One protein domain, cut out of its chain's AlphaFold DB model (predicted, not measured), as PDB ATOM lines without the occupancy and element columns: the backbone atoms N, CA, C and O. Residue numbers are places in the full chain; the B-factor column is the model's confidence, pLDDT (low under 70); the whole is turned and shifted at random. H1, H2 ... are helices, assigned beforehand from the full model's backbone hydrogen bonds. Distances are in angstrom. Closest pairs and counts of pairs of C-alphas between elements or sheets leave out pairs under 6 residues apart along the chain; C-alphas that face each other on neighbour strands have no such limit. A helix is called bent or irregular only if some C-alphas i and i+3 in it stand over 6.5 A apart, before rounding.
ATOM      1  N   ASN A  31      -8.403 -23.095  47.053       93.31
ATOM      2  CA  ASN A  31      -9.630 -23.312  47.824       93.31
ATOM      3  C   ASN A  31      -9.496 -22.814  49.269       93.31
ATOM      4  O   ASN A  31     -10.439 -22.239  49.810       93.31
ATOM      5  N   GLN A  32      -8.331 -22.999  49.902       92.94
ATOM      6  CA  GLN A  32      -8.094 -22.455  51.242       92.94
ATOM      7  C   GLN A  32      -8.071 -20.925  51.231       92.94
ATOM      8  O   GLN A  32      -8.671 -20.310  52.110       92.94
ATOM      9  N   LEU A  33      -7.449 -20.318  50.215       92.94
ATOM     10  CA  LEU A  33      -7.440 -18.864  50.040       92.94
ATOM     11  C   LEU A  33      -8.855 -18.296  49.870       92.94
ATOM     12  O   LEU A  33      -9.215 -17.345  50.562       92.94
ATOM     13  N   VAL A  34      -9.680 -18.904  49.011       94.31
ATOM     14  CA  VAL A  34     -11.074 -18.477  48.794       94.31
ATOM     15  C   VAL A  34     -11.896 -18.619  50.075       94.31
ATOM     16  O   VAL A  34     -12.613 -17.692  50.447       94.31
ATOM     17  N   ASN A  35     -11.761 -19.732  50.803       93.69
ATOM     18  CA  ASN A  35     -12.489 -19.951  52.058       93.69
ATOM     19  C   ASN A  35     -12.080 -18.958  53.156       93.69
ATOM     20  O   ASN A  35     -12.940 -18.443  53.880       93.69
ATOM     21  N   ALA A  36     -10.782 -18.668  53.272       93.44
ATOM     22  CA  ALA A  36     -10.266 -17.677  54.207       93.44
ATOM     23  C   ALA A  36     -10.780 -16.271  53.858       93.44
ATOM     24  O   ALA A  36     -11.313 -15.586  54.731       93.44
ATOM     25  N   ALA A  37     -10.713 -15.878  52.581       94.81
ATOM     26  CA  ALA A  37     -11.236 -14.601  52.100       94.81
ATOM     27  C   ALA A  37     -12.751 -14.478  52.329       94.81
ATOM     28  O   ALA A  37     -13.212 -13.483  52.883       94.81
ATOM     29  N   THR A  38     -13.523 -15.521  52.009       96.25
ATOM     30  CA  THR A  38     -14.975 -15.566  52.259       96.25
ATOM     31  C   THR A  38     -15.289 -15.341  53.734       96.25
ATOM     32  O   THR A  38     -16.199 -14.587  54.076       96.25
ATOM     33  N   SER A  39     -14.542 -16.000  54.622       95.56
ATOM     34  CA  SER A  39     -14.740 -15.894  56.070       95.56
ATOM     35  C   SER A  39     -14.375 -14.502  56.583       95.56
ATOM     36  O   SER A  39     -15.126 -13.928  57.367       95.56
ATOM     37  N   ALA A  40     -13.274 -13.924  56.097       95.19
ATOM     38  CA  ALA A  40     -12.871 -12.560  56.429       95.19
ATOM     39  C   ALA A  40     -13.923 -11.531  55.984       95.19
ATOM     40  O   ALA A  40     -14.305 -10.673  56.775       95.19
ATOM     41  N   LEU A  41     -14.460 -11.662  54.768       96.38
ATOM     42  CA  LEU A  41     -15.520 -10.788  54.257       96.38
ATOM     43  C   LEU A  41     -16.821 -10.922  55.054       96.38
ATOM     44  O   LEU A  41     -17.436  -9.916  55.399       96.38
ATOM     45  N   LYS A  42     -17.228 -12.146  55.411       96.00
ATOM     46  CA  LYS A  42     -18.397 -12.368  56.281       96.00
ATOM     47  C   LYS A  42     -18.202 -11.767  57.670       96.00
ATOM     48  O   LYS A  42     -19.135 -11.170  58.196       96.00
ATOM     49  N   ASN A  43     -17.003 -11.880  58.237       95.69
ATOM     50  CA  ASN A  43     -16.674 -11.241  59.509       95.69
ATOM     51  C   ASN A  43     -16.710  -9.715  59.386       95.69
ATOM     52  O   ASN A  43     -17.252  -9.050  60.262       95.69
ATOM     53  N   LEU A  44     -16.215  -9.153  58.283       93.69
ATOM     54  CA  LEU A  44     -16.269  -7.713  58.042       93.69
ATOM     55  C   LEU A  44     -17.711  -7.195  57.962       93.69
ATOM     56  O   LEU A  44     -18.014  -6.139  58.509       93.69
ATOM     57  N   LEU A  45     -18.629  -7.968  57.373       94.62
ATOM     58  CA  LEU A  45     -20.054  -7.621  57.356       94.62
ATOM     59  C   LEU A  45     -20.688  -7.546  58.752       94.62
ATOM     60  O   LEU A  45     -21.743  -6.936  58.884       94.62
ATOM     61  N   THR A  46     -20.071  -8.103  59.800       94.06
ATOM     62  CA  THR A  46     -20.603  -7.962  61.169       94.06
ATOM     63  C   THR A  46     -20.483  -6.532  61.706       94.06
ATOM     64  O   THR A  46     -21.252  -6.152  62.585       94.06
ATOM     65  N   TYR A  47     -19.586  -5.724  61.132       92.19
ATOM     66  CA  TYR A  47     -19.439  -4.292  61.417       92.19
ATOM     67  C   TYR A  47     -20.360  -3.415  60.554       92.19
ATOM     68  O   TYR A  47     -20.440  -2.205  60.754       92.19
ATOM     69  N   TYR A  48     -21.063  -4.000  59.580       92.75
ATOM     70  CA  TYR A  48     -21.963  -3.256  58.711       92.75
ATOM     71  C   TYR A  48     -23.356  -3.134  59.340       92.75
ATOM     72  O   TYR A  48     -24.114  -4.101  59.407       92.75
ATOM     73  N   SER A  49     -23.709  -1.923  59.770       85.94
ATOM     74  CA  SER A  49     -25.023  -1.589  60.341       85.94
ATOM     75  C   SER A  49     -25.768  -0.491  59.565       85.94
ATOM     76  O   SER A  49     -26.937  -0.217  59.847       85.94
ATOM     77  N   GLY A  50     -25.112   0.153  58.593       73.88
ATOM     78  CA  GLY A  50     -25.581   1.411  58.023       73.88
ATOM     79  C   GLY A  50     -26.656   1.266  56.947       73.88
ATOM     80  O   GLY A  50     -26.544   0.499  55.991       73.88
ATOM     81  N   SER A  51     -27.708   2.074  57.073       79.19
ATOM     82  CA  SER A  51     -28.847   2.094  56.142       79.19
ATOM     83  C   SER A  51     -28.586   2.874  54.846       79.19
ATOM     84  O   SER A  51     -29.299   2.692  53.856       79.19
ATOM     85  N   ASP A  52     -27.558   3.722  54.828       87.56
ATOM     86  CA  ASP A  52     -27.200   4.591  53.705       87.56
ATOM     87  C   ASP A  52     -26.102   4.000  52.806       87.56
ATOM     88  O   ASP A  52     -25.657   4.653  51.867       87.56
ATOM     89  N   GLY A  53     -25.690   2.755  53.056       90.19
ATOM     90  CA  GLY A  53     -24.630   2.096  52.295       90.19
ATOM     91  C   GLY A  53     -23.213   2.421  52.767       90.19
ATOM     92  O   GLY A  53     -22.262   2.030  52.088       90.19
ATOM     93  N   SER A  54     -23.056   3.099  53.907       91.62
ATOM     94  CA  SER A  54     -21.781   3.222  54.619       91.62
ATOM     95  C   SER A  54     -21.739   2.361  55.883       91.62
ATOM     96  O   SER A  54     -22.774   1.971  56.420       91.62
ATOM     97  N   PHE A  55     -20.535   2.004  56.317       93.31
ATOM     98  CA  PHE A  55     -20.281   1.455  57.647       93.31
ATOM     99  C   PHE A  55     -20.463   2.551  58.705       93.31
ATOM    100  O   PHE A  55     -20.647   3.723  58.367       93.31
ATOM    101  N   ASP A  56     -20.450   2.174  59.986       91.25
ATOM    102  CA  ASP A  56     -20.549   3.155  61.065       91.25
ATOM    103  C   ASP A  56     -19.393   4.160  60.969       91.25
ATOM    104  O   ASP A  56     -18.222   3.793  61.058       91.25
ATOM    105  N   GLN A  57     -19.727   5.438  60.787       87.50
ATOM    106  CA  GLN A  57     -18.744   6.506  60.618       87.50
ATOM    107  C   GLN A  57     -17.970   6.826  61.901       87.50
ATOM    108  O   GLN A  57     -16.976   7.549  61.832       87.50
ATOM    109  N   ALA A  58     -18.388   6.294  63.056       89.00
ATOM    110  CA  ALA A  58     -17.588   6.337  64.277       89.00
ATOM    111  C   ALA A  58     -16.307   5.492  64.161       89.00
ATOM    112  O   ALA A  58     -15.274   5.883  64.703       89.00
ATOM    113  N   ASP A  59     -16.374   4.379  63.427       88.81
ATOM    114  CA  ASP A  59     -15.275   3.421  63.277       88.81
ATOM    115  C   ASP A  59     -14.640   3.466  61.880       88.81
ATOM    116  O   ASP A  59     -13.464   3.149  61.716       88.81
ATOM    117  N   THR A  60     -15.414   3.823  60.854       90.06
ATOM    118  CA  THR A  60     -15.024   3.741  59.441       90.06
ATOM    119  C   THR A  60     -15.495   4.987  58.693       90.06
ATOM    120  O   THR A  60     -16.676   5.082  58.340       90.06
ATOM    121  N   PRO A  61     -14.598   5.951  58.402       90.44
ATOM    122  CA  PRO A  61     -14.914   7.108  57.574       90.44
ATOM    123  C   PRO A  61     -15.632   6.719  56.278       90.44
ATOM    124  O   PRO A  61     -15.389   5.664  55.688       90.44
ATOM    125  N   TRP A  62     -16.524   7.589  55.803       90.31
ATOM    126  CA  TRP A  62     -17.424   7.262  54.694       90.31
ATOM    127  C   TRP A  62     -16.696   6.741  53.438       90.31
ATOM    128  O   TRP A  62     -17.161   5.789  52.808       90.31
ATOM    129  N   HIS A  63     -15.536   7.304  53.088       89.31
ATOM    130  CA  HIS A  63     -14.770   6.853  51.924       89.31
ATOM    131  C   HIS A  63     -14.215   5.432  52.078       89.31
ATOM    132  O   HIS A  63     -14.190   4.677  51.101       89.31
ATOM    133  N   GLU A  64     -13.831   5.032  53.293       91.69
ATOM    134  CA  GLU A  64     -13.330   3.685  53.579       91.69
ATOM    135  C   GLU A  64     -14.427   2.642  53.380       91.69
ATOM    136  O   GLU A  64     -14.149   1.544  52.906       91.69
ATOM    137  N   SER A  65     -15.695   3.005  53.607       92.81
ATOM    138  CA  SER A  65     -16.825   2.148  53.220       92.81
ATOM    139  C   SER A  65     -16.800   1.845  51.719       92.81
ATOM    140  O   SER A  65     -16.998   0.704  51.309       92.81
ATOM    141  N   GLY A  66     -16.496   2.851  50.892       91.06
ATOM    142  CA  GLY A  66     -16.281   2.679  49.455       91.06
ATOM    143  C   GLY A  66     -15.133   1.718  49.146       91.06
ATOM    144  O   GLY A  66     -15.295   0.824  48.321       91.06
ATOM    145  N   MET A  67     -14.000   1.843  49.837       92.94
ATOM    146  CA  MET A  67     -12.846   0.946  49.665       92.94
ATOM    147  C   MET A  67     -13.177  -0.497  50.072       92.94
ATOM    148  O   MET A  67     -12.853  -1.434  49.339       92.94
ATOM    149  N   ILE A  68     -13.883  -0.676  51.191       94.75
ATOM    150  CA  ILE A  68     -14.362  -1.979  51.663       94.75
ATOM    151  C   ILE A  68     -15.247  -2.624  50.599       94.75
ATOM    152  O   ILE A  68     -15.015  -3.773  50.229       94.75
ATOM    153  N   TRP A  69     -16.214  -1.891  50.041       94.31
ATOM    154  CA  TRP A  69     -17.048  -2.393  48.946       94.31
ATOM    155  C   TRP A  69     -16.239  -2.790  47.708       94.31
ATOM    156  O   TRP A  69     -16.581  -3.772  47.047       94.31
ATOM    157  N   GLY A  70     -15.138  -2.088  47.435       91.19
ATOM    158  CA  GLY A  70     -14.161  -2.465  46.415       91.19
ATOM    159  C   GLY A  70     -13.569  -3.847  46.656       91.19
ATOM    160  O   GLY A  70     -13.575  -4.675  45.752       91.19
ATOM    161  N   MET A  71     -13.181  -4.149  47.894       93.38
ATOM    162  CA  MET A  71     -12.630  -5.454  48.263       93.38
ATOM    163  C   MET A  71     -13.617  -6.612  48.025       93.38
ATOM    164  O   MET A  71     -13.212  -7.690  47.590       93.38
ATOM    165  N   PHE A  72     -14.920  -6.409  48.255       94.44
ATOM    166  CA  PHE A  72     -15.939  -7.418  47.916       94.44
ATOM    167  C   PHE A  72     -16.061  -7.637  46.402       94.44
ATOM    168  O   PHE A  72     -16.324  -8.757  45.957       94.44
ATOM    169  N   MET A  73     -15.883  -6.580  45.609       89.88
ATOM    170  CA  MET A  73     -15.904  -6.679  44.149       89.88
ATOM    171  C   MET A  73     -14.642  -7.350  43.609       89.88
ATOM    172  O   MET A  73     -14.751  -8.218  42.746       89.88
ATOM    173  N   ASP A  74     -13.474  -7.035  44.166       90.94
ATOM    174  CA  ASP A  74     -12.221  -7.721  43.843       90.94
ATOM    175  C   ASP A  74     -12.324  -9.213  44.177       90.94
ATOM    176  O   ASP A  74     -11.945 -10.060  43.370       90.94
ATOM    177  N   TYR A  75     -12.916  -9.563  45.324       93.44
ATOM    178  CA  TYR A  75     -13.206 -10.955  45.666       93.44
ATOM    179  C   TYR A  75     -14.050 -11.639  44.585       93.44
ATOM    180  O   TYR A  75     -13.669 -12.708  44.108       93.44
ATOM    181  N   ALA A  76     -15.152 -11.023  44.151       92.19
ATOM    182  CA  ALA A  76     -15.985 -11.589  43.092       92.19
ATOM    183  C   ALA A  76     -15.212 -11.736  41.770       92.19
ATOM    184  O   ALA A  76     -15.348 -12.751  41.086       92.19
ATOM    185  N   GLN A  77     -14.353 -10.772  41.432       88.81
ATOM    186  CA  GLN A  77     -13.515 -10.815  40.234       88.81
ATOM    187  C   GLN A  77     -12.483 -11.951  40.276       88.81
ATOM    188  O   GLN A  77     -12.321 -12.660  39.283       88.81
ATOM    189  N   TYR A  78     -11.778 -12.130  41.395       90.00
ATOM    190  CA  TYR A  78     -10.695 -13.114  41.504       90.00
ATOM    191  C   TYR A  78     -11.183 -14.538  41.778       90.00
ATOM    192  O   TYR A  78     -10.503 -15.494  41.407       90.00
ATOM    193  N   THR A  79     -12.338 -14.694  42.426       91.62
ATOM    194  CA  THR A  79     -12.869 -16.011  42.813       91.62
ATOM    195  C   THR A  79     -14.007 -16.497  41.916       91.62
ATOM    196  O   THR A  79     -14.278 -17.694  41.872       91.62
ATOM    197  N   GLY A  80     -14.676 -15.587  41.200       88.88
ATOM    198  CA  GLY A  80     -15.907 -15.867  40.457       88.88
ATOM    199  C   GLY A  80     -17.158 -15.990  41.336       88.88
ATOM    200  O   GLY A  80     -18.247 -16.217  40.811       88.88
ATOM    201  N   ASP A  81     -17.032 -15.848  42.657       90.38
ATOM    202  CA  ASP A  81     -18.142 -15.956  43.598       90.38
ATOM    203  C   ASP A  81     -18.844 -14.607  43.801       90.38
ATOM    204  O   ASP A  81     -18.307 -13.658  44.376       90.38
ATOM    205  N   THR A  82     -20.094 -14.539  43.351       92.94
ATOM    206  CA  THR A  82     -20.910 -13.322  43.354       92.94
ATOM    207  C   THR A  82     -21.896 -13.248  44.524       92.94
ATOM    208  O   THR A  82     -22.844 -12.459  44.464       92.94
ATOM    209  N   GLN A  83     -21.731 -14.045  45.590       94.62
ATOM    210  CA  GLN A  83     -22.702 -14.102  46.699       94.62
ATOM    211  C   GLN A  83     -22.956 -12.739  47.377       94.62
ATOM    212  O   GLN A  83     -24.034 -12.513  47.924       94.62
ATOM    213  N   PHE A  84     -21.998 -11.807  47.307       93.94
ATOM    214  CA  PHE A  84     -22.102 -10.472  47.911       93.94
ATOM    215  C   PHE A  84     -22.536  -9.371  46.931       93.94
ATOM    216  O   PHE A  84     -22.875  -8.270  47.367       93.94
ATOM    217  N   SER A  85     -22.562  -9.627  45.619       89.94
ATOM    218  CA  SER A  85     -22.710  -8.571  44.604       89.94
ATOM    219  C   SER A  85     -24.009  -7.771  44.744       89.94
ATOM    220  O   SER A  85     -24.003  -6.555  44.554       89.94
ATOM    221  N   GLY A  86     -25.117  -8.417  45.124       90.19
ATOM    222  CA  GLY A  86     -26.399  -7.736  45.349       90.19
ATOM    223  C   GLY A  86     -26.378  -6.784  46.550       90.19
ATOM    224  O   GLY A  86     -26.900  -5.669  46.463       90.19
ATOM    225  N   LEU A  87     -25.724  -7.193  47.643       93.06
ATOM    226  CA  LEU A  87     -25.537  -6.361  48.834       93.06
ATOM    227  C   LEU A  87     -24.695  -5.129  48.494       93.06
ATOM    228  O   LEU A  87     -25.129  -4.003  48.725       93.06
ATOM    229  N   VAL A  88     -23.534  -5.346  47.878       92.25
ATOM    230  CA  VAL A  88     -22.598  -4.272  47.528       92.25
ATOM    231  C   VAL A  88     -23.223  -3.294  46.532       92.25
ATOM    232  O   VAL A  88     -23.115  -2.083  46.704       92.25
ATOM    233  N   THR A  89     -23.944  -3.793  45.522       90.44
ATOM    234  CA  THR A  89     -24.655  -2.932  44.559       90.44
ATOM    235  C   THR A  89     -25.675  -2.045  45.269       90.44
ATOM    236  O   THR A  89     -25.735  -0.842  45.020       90.44
ATOM    237  N   SER A  90     -26.451  -2.617  46.193       91.12
ATOM    238  CA  SER A  90     -27.444  -1.866  46.968       91.12
ATOM    239  C   SER A  90     -26.784  -0.812  47.861       91.12
ATOM    240  O   SER A  90     -27.262   0.320  47.926       91.12
ATOM    241  N   ALA A  91     -25.659  -1.149  48.496       92.56
ATOM    242  CA  ALA A  91     -24.894  -0.220  49.320       92.56
ATOM    243  C   ALA A  91     -24.345   0.956  48.494       92.56
ATOM    244  O   ALA A  91     -24.532   2.110  48.870       92.56
ATOM    245  N   LEU A  92     -23.762   0.699  47.319       90.75
ATOM    246  CA  LEU A  92     -23.263   1.754  46.428       90.75
ATOM    247  C   LEU A  92     -24.393   2.646  45.888       90.75
ATOM    248  O   LEU A  92     -24.243   3.869  45.814       90.75
ATOM    249  N   VAL A  93     -25.557   2.074  45.559       90.56
ATOM    250  CA  VAL A  93     -26.744   2.854  45.163       90.56
ATOM    251  C   VAL A  93     -27.232   3.735  46.314       90.56
ATOM    252  O   VAL A  93     -27.518   4.912  46.102       90.56
ATOM    253  N   ASN A  94     -27.296   3.212  47.536       91.00
ATOM    254  CA  ASN A  94     -27.697   4.009  48.695       91.00
ATOM    255  C   ASN A  94     -26.689   5.134  48.979       91.00
ATOM    256  O   ASN A  94     -27.095   6.290  49.123       91.00
ATOM    257  N   SER A  95     -25.392   4.823  48.933       89.25
ATOM    258  CA  SER A  95     -24.300   5.765  49.208       89.25
ATOM    259  C   SER A  95     -24.214   6.885  48.160       89.25
ATOM    260  O   SER A  95     -23.856   8.028  48.467       89.25
ATOM    261  N   SER A  96     -24.649   6.590  46.929       88.75
ATOM    262  CA  SER A  96     -24.780   7.549  45.824       88.75
ATOM    263  C   SER A  96     -26.100   8.333  45.816       88.75
ATOM    264  O   SER A  96     -26.483   8.888  44.786       88.75
ATOM    265  N   PHE A  97     -26.793   8.419  46.958       86.69
ATOM    266  CA  PHE A  97     -28.076   9.119  47.098       86.69
ATOM    267  C   PHE A  97     -29.169   8.585  46.162       86.69
ATOM    268  O   PHE A  97     -30.010   9.340  45.663       86.69
ATOM    269  N   LYS A  98     -29.186   7.266  45.943       86.75
ATOM    270  CA  LYS A  98     -30.206   6.553  45.166       86.75
ATOM    271  C   LYS A  98     -30.360   7.172  43.779       86.75
ATOM    272  O   LYS A  98     -29.505   6.973  42.937       86.75
ATOM    273  N   THR A  99     -31.408   7.954  43.543       84.44
ATOM    274  CA  THR A  99     -31.725   8.538  42.235       84.44
ATOM    275  C   THR A  99     -30.735   9.601  41.757       84.44
ATOM    276  O   THR A  99     -30.701   9.886  40.561       84.44
ATOM    277  N   ALA A 100     -29.958  10.223  42.653       83.50
ATOM    278  CA  ALA A 100     -28.992  11.249  42.253       83.50
ATOM    279  C   ALA A 100     -27.758  10.641  41.563       83.50
ATOM    280  O   ALA A 100     -27.266  11.200  40.580       83.50
ATOM    281  N   HIS A 101     -27.309   9.471  42.033       84.81
ATOM    282  CA  HIS A 101     -26.147   8.735  41.527       84.81
ATOM    283  C   HIS A 101     -24.852   9.563  41.462       84.81
ATOM    284  O   HIS A 101     -24.024   9.366  40.570       84.81
ATOM    285  N   ASP A 102     -24.677  10.516  42.377       83.00
ATOM    286  CA  ASP A 102     -23.578  11.486  42.331       83.00
ATOM    287  C   ASP A 102     -22.737  11.544  43.609       83.00
ATOM    288  O   ASP A 102     -21.781  12.309  43.651       83.00
ATOM    289  N   PHE A 103     -23.073  10.742  44.628       85.81
ATOM    290  CA  PHE A 103     -22.429  10.727  45.954       85.81
ATOM    291  C   PHE A 103     -22.436  12.072  46.702       85.81
ATOM    292  O   PHE A 103     -21.882  12.156  47.796       85.81
ATOM    293  N   LEU A 104     -23.114  13.087  46.166       85.31
ATOM    294  CA  LEU A 104     -23.159  14.457  46.680       85.31
ATOM    295  C   LEU A 104     -24.594  14.919  46.983       85.31
ATOM    296  O   LEU A 104     -24.798  15.930  47.647       85.31
ATOM    297  N   GLY A 105     -25.610  14.179  46.537       79.81
ATOM    298  CA  GLY A 105     -27.010  14.450  46.859       79.81
ATOM    299  C   GLY A 105     -27.634  15.526  45.973       79.81
ATOM    300  O   GLY A 105     -28.575  16.211  46.393       79.81
ATOM    301  N   GLY A 106     -27.123  15.691  44.750       80.81
ATOM    302  CA  GLY A 106     -27.600  16.650  43.761       80.81
ATOM    303  C   GLY A 106     -27.427  18.090  44.219       80.81
ATOM    304  O   GLY A 106     -26.324  18.561  44.485       80.81
ATOM    305  N   ASN A 107     -28.549  18.799  44.348       76.88
ATOM    306  CA  ASN A 107     -28.573  20.202  44.773       76.88
ATOM    307  C   ASN A 107     -28.039  20.421  46.203       76.88
ATOM    308  O   ASN A 107     -27.847  21.562  46.608       76.88
ATOM    309  N   GLN A 108     -27.808  19.346  46.961       74.56
ATOM    310  CA  GLN A 108     -27.230  19.385  48.305       74.56
ATOM    311  C   GLN A 108     -25.697  19.290  48.309       74.56
ATOM    312  O   GLN A 108     -25.111  19.361  49.386       74.56
ATOM    313  N   GLY A 109     -25.044  19.181  47.145       73.12
ATOM    314  CA  GLY A 109     -23.604  18.917  47.038       73.12
ATOM    315  C   GLY A 109     -22.730  19.832  47.891       73.12
ATOM    316  O   GLY A 109     -21.905  19.343  48.648       73.12
ATOM    317  N   GLN A 110     -22.992  21.142  47.891       70.38
ATOM    318  CA  GLN A 110     -22.216  22.088  48.698       70.38
ATOM    319  C   GLN A 110     -22.354  21.843  50.212       70.38
ATOM    320  O   GLN A 110     -21.396  22.026  50.957       70.38
ATOM    321  N   VAL A 111     -23.530  21.411  50.675       74.19
ATOM    322  CA  VAL A 111     -23.759  21.068  52.088       74.19
ATOM    323  C   VAL A 111     -23.085  19.740  52.424       74.19
ATOM    324  O   VAL A 111     -22.472  19.604  53.478       74.19
ATOM    325  N   VAL A 112     -23.164  18.767  51.521       77.00
ATOM    326  CA  VAL A 112     -22.570  17.440  51.706       77.00
ATOM    327  C   VAL A 112     -21.039  17.512  51.719       77.00
ATOM    328  O   VAL A 112     -20.416  16.954  52.617       77.00
ATOM    329  N   GLU A 113     -20.428  18.257  50.802       73.50
ATOM    330  CA  GLU A 113     -18.977  18.478  50.772       73.50
ATOM    331  C   GLU A 113     -18.494  19.184  52.048       73.50
ATOM    332  O   GLU A 113     -17.553  18.726  52.692       73.50
ATOM    333  N   GLN A 114     -19.159  20.275  52.449       70.25
ATOM    334  CA  GLN A 114     -18.687  21.124  53.550       70.25
ATOM    335  C   GLN A 114     -18.997  20.573  54.945       70.25
ATOM    336  O   GLN A 114     -18.200  20.775  55.858       70.25
ATOM    337  N   PHE A 115     -20.140  19.908  55.131       72.88
ATOM    338  CA  PHE A 115     -20.610  19.495  56.461       72.88
ATOM    339  C   PHE A 115     -20.587  17.984  56.686       72.88
ATOM    340  O   PHE A 115     -20.512  17.566  57.837       72.88
ATOM    341  N   LEU A 116     -20.638  17.170  55.625       77.50
ATOM    342  CA  LEU A 116     -20.501  15.711  55.731       77.50
ATOM    343  C   LEU A 116     -19.102  15.221  55.340       77.50
ATOM    344  O   LEU A 116     -18.858  14.021  55.385       77.50
ATOM    345  N   GLY A 117     -18.200  16.135  54.962       76.62
ATOM    346  CA  GLY A 117     -16.804  15.818  54.678       76.62
ATOM    347  C   GLY A 117     -16.642  14.849  53.513       76.62
ATOM    348  O   GLY A 117     -15.908  13.881  53.640       76.62
ATOM    349  N   ARG A 118     -17.355  15.078  52.400       82.00
ATOM    350  CA  ARG A 118     -17.171  14.311  51.156       82.00
ATOM    351  C   ARG A 118     -16.303  15.099  50.188       82.00
ATOM    352  O   ARG A 118     -16.816  15.812  49.327       82.00
ATOM    353  N   TRP A 119     -14.994  14.999  50.357       82.06
ATOM    354  CA  TRP A 119     -14.015  15.680  49.520       82.06
ATOM    355  C   TRP A 119     -13.823  14.933  48.190       82.06
ATOM    356  O   TRP A 119     -14.307  13.817  47.992       82.06
ATOM    357  N   ASN A 120     -13.133  15.558  47.231       81.56
ATOM    358  CA  ASN A 120     -12.933  14.964  45.903       81.56
ATOM    359  C   ASN A 120     -12.249  13.587  45.958       81.56
ATOM    360  O   ASN A 120     -12.559  12.718  45.142       81.56
ATOM    361  N   ASP A 121     -11.318  13.392  46.889       79.75
ATOM    362  CA  ASP A 121     -10.655  12.113  47.133       79.75
ATOM    363  C   ASP A 121     -11.591  11.096  47.797       79.75
ATOM    364  O   ASP A 121     -11.601   9.937  47.386       79.75
ATOM    365  N   ASP A 122     -12.461  11.520  48.714       82.50
ATOM    366  CA  ASP A 122     -13.456  10.633  49.327       82.50
ATOM    367  C   ASP A 122     -14.430  10.062  48.296       82.50
ATOM    368  O   ASP A 122     -14.738   8.871  48.306       82.50
ATOM    369  N   VAL A 123     -14.914  10.909  47.380       84.81
ATOM    370  CA  VAL A 123     -15.870  10.521  46.328       84.81
ATOM    371  C   VAL A 123     -15.224   9.602  45.286       84.81
ATOM    372  O   VAL A 123     -15.914   8.781  44.668       84.81
ATOM    373  N   LEU A 124     -13.905   9.698  45.090       85.31
ATOM    374  CA  LEU A 124     -13.180   8.856  44.143       85.31
ATOM    375  C   LEU A 124     -13.295   7.372  44.508       85.31
ATOM    376  O   LEU A 124     -13.554   6.557  43.621       85.31
ATOM    377  N   TRP A 125     -13.155   7.020  45.786       86.38
ATOM    378  CA  TRP A 125     -13.106   5.629  46.245       86.38
ATOM    379  C   TRP A 125     -14.343   4.796  45.865       86.38
ATOM    380  O   TRP A 125     -14.189   3.826  45.119       86.38
ATOM    381  N   PRO A 126     -15.582   5.154  46.256       85.12
ATOM    382  CA  PRO A 126     -16.771   4.407  45.843       85.12
ATOM    383  C   PRO A 126     -17.073   4.536  44.338       85.12
ATOM    384  O   PRO A 126     -17.687   3.640  43.743       85.12
ATOM    385  N   ASN A 127     -16.619   5.611  43.680       84.19
ATOM    386  CA  ASN A 127     -16.750   5.758  42.230       84.19
ATOM    387  C   ASN A 127     -15.860   4.753  41.468       84.19
ATOM    388  O   ASN A 127     -16.318   4.207  40.464       84.19
ATOM    389  N   LEU A 128     -14.650   4.443  41.954       83.44
ATOM    390  CA  LEU A 128     -13.769   3.424  41.356       83.44
ATOM    391  C   LEU A 128     -14.390   2.021  41.395       83.44
ATOM    392  O   LEU A 128     -14.351   1.287  40.402       83.44
ATOM    393  N   VAL A 129     -15.045   1.673  42.504       82.38
ATOM    394  CA  VAL A 129     -15.764   0.395  42.640       82.38
ATOM    395  C   VAL A 129     -16.898   0.295  41.624       82.38
ATOM    396  O   VAL A 129     -17.049  -0.710  40.927       82.38
ATOM    397  N   SER A 130     -17.658   1.382  41.487       69.69
ATOM    398  CA  SER A 130     -18.783   1.471  40.556       69.69
ATOM    399  C   SER A 130     -18.336   1.334  39.093       69.69
ATOM    400  O   SER A 130     -19.063   0.770  38.272       69.69
ATOM    401  N   THR A 131     -17.132   1.806  38.748       63.44
ATOM    402  CA  THR A 131     -16.576   1.658  37.395       63.44
ATOM    403  C   THR A 131     -16.072   0.248  37.097       63.44
ATOM    404  O   THR A 131     -16.320  -0.239  35.991       63.44
ATOM    405  N   ASN A 132     -15.447  -0.437  38.062       56.25
ATOM    406  CA  ASN A 132     -14.939  -1.803  37.873       56.25
ATOM    407  C   ASN A 132     -16.071  -2.826  37.690       56.25
ATOM    408  O   ASN A 132     -15.972  -3.707  36.838       56.25
ATOM    409  N   PHE A 133     -17.200  -2.647  38.383       48.78
ATOM    410  CA  PHE A 133     -18.403  -3.464  38.181       48.78
ATOM    411  C   PHE A 133     -19.010  -3.306  36.772       48.78
ATOM    412  O   PHE A 133     -19.584  -4.245  36.214       48.78
ATOM    413  N   SER A 134     -18.860  -2.125  36.156       44.53
ATOM    414  CA  SER A 134     -19.488  -1.819  34.864       44.53
ATOM    415  C   SER A 134     -18.945  -2.645  33.696       44.53
ATOM    416  O   SER A 134     -19.668  -2.818  32.722       44.53
ATOM    417  N   LEU A 135     -17.743  -3.227  33.801       39.06
ATOM    418  CA  LEU A 135     -17.171  -4.079  32.752       39.06
ATOM    419  C   LEU A 135     -17.834  -5.467  32.660       39.06
ATOM    420  O   LEU A 135     -17.758  -6.097  31.609       39.06
ATOM    421  N   GLN A 136     -18.560  -5.905  33.696       37.88
ATOM    422  CA  GLN A 136     -19.397  -7.115  33.652       37.88
ATOM    423  C   GLN A 136     -20.868  -6.822  33.280       37.88
ATOM    424  O   GLN A 136     -21.582  -7.725  32.853       37.88
TER     425      GLN A 136
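This is residues 31 to 136 of the 164 residues of the protein "Hydrolase 76 protein" of Puccinia graminis f. sp. tritici (UniProt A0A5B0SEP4). H2, H3 and H5 form an up-and-down bundle, each running against the one before; H1 makes a narrow V with H2, and H4 lies beyond one bundle end. The 106 printed residues, all helix by class, have five named helices, H1 to H5. The whole is compact, with radius of gyration of the C-alphas 14.1 A and spans of 47 by 31 by 21 A.

Find C-alpha 62 at (-17.424, 7.262, 54.694); H2 runs 26.5 A to 79. H1, residues 31 to 47, spans 25.4 A. H3 is 85 to 95; H4, 106 to 115, is irregular, with C-alphas 107 and 110 7.7 A apart. H5, 120 to 134, ends at (-19.488, -1.819, 34.864).

H2 touches H5; their closest C-alphas, Gly 66 and Pro 126, are 4.0 A apart. H2 and H3, a hairpin, touch at Trp 69 and Val 88, closest C-alphas 6.0 A apart. H1 and H2, a hairpin, only just touch, with 3 pairs of C-alphas within 8 A; Val 34 and Thr 79 are closest, 6.7 A. H4 touches no helix. Every O i to N i+4 pair is within hydrogen-bond range in H3, but 11 of 13 in H1, 13 of 14 in H2, 4 of 6 in H4 and 8 of 11 in H5.

The printed part has no cut. Residues 48 to 61 make the long link; residues 130 to 136 have pLDDT under 70.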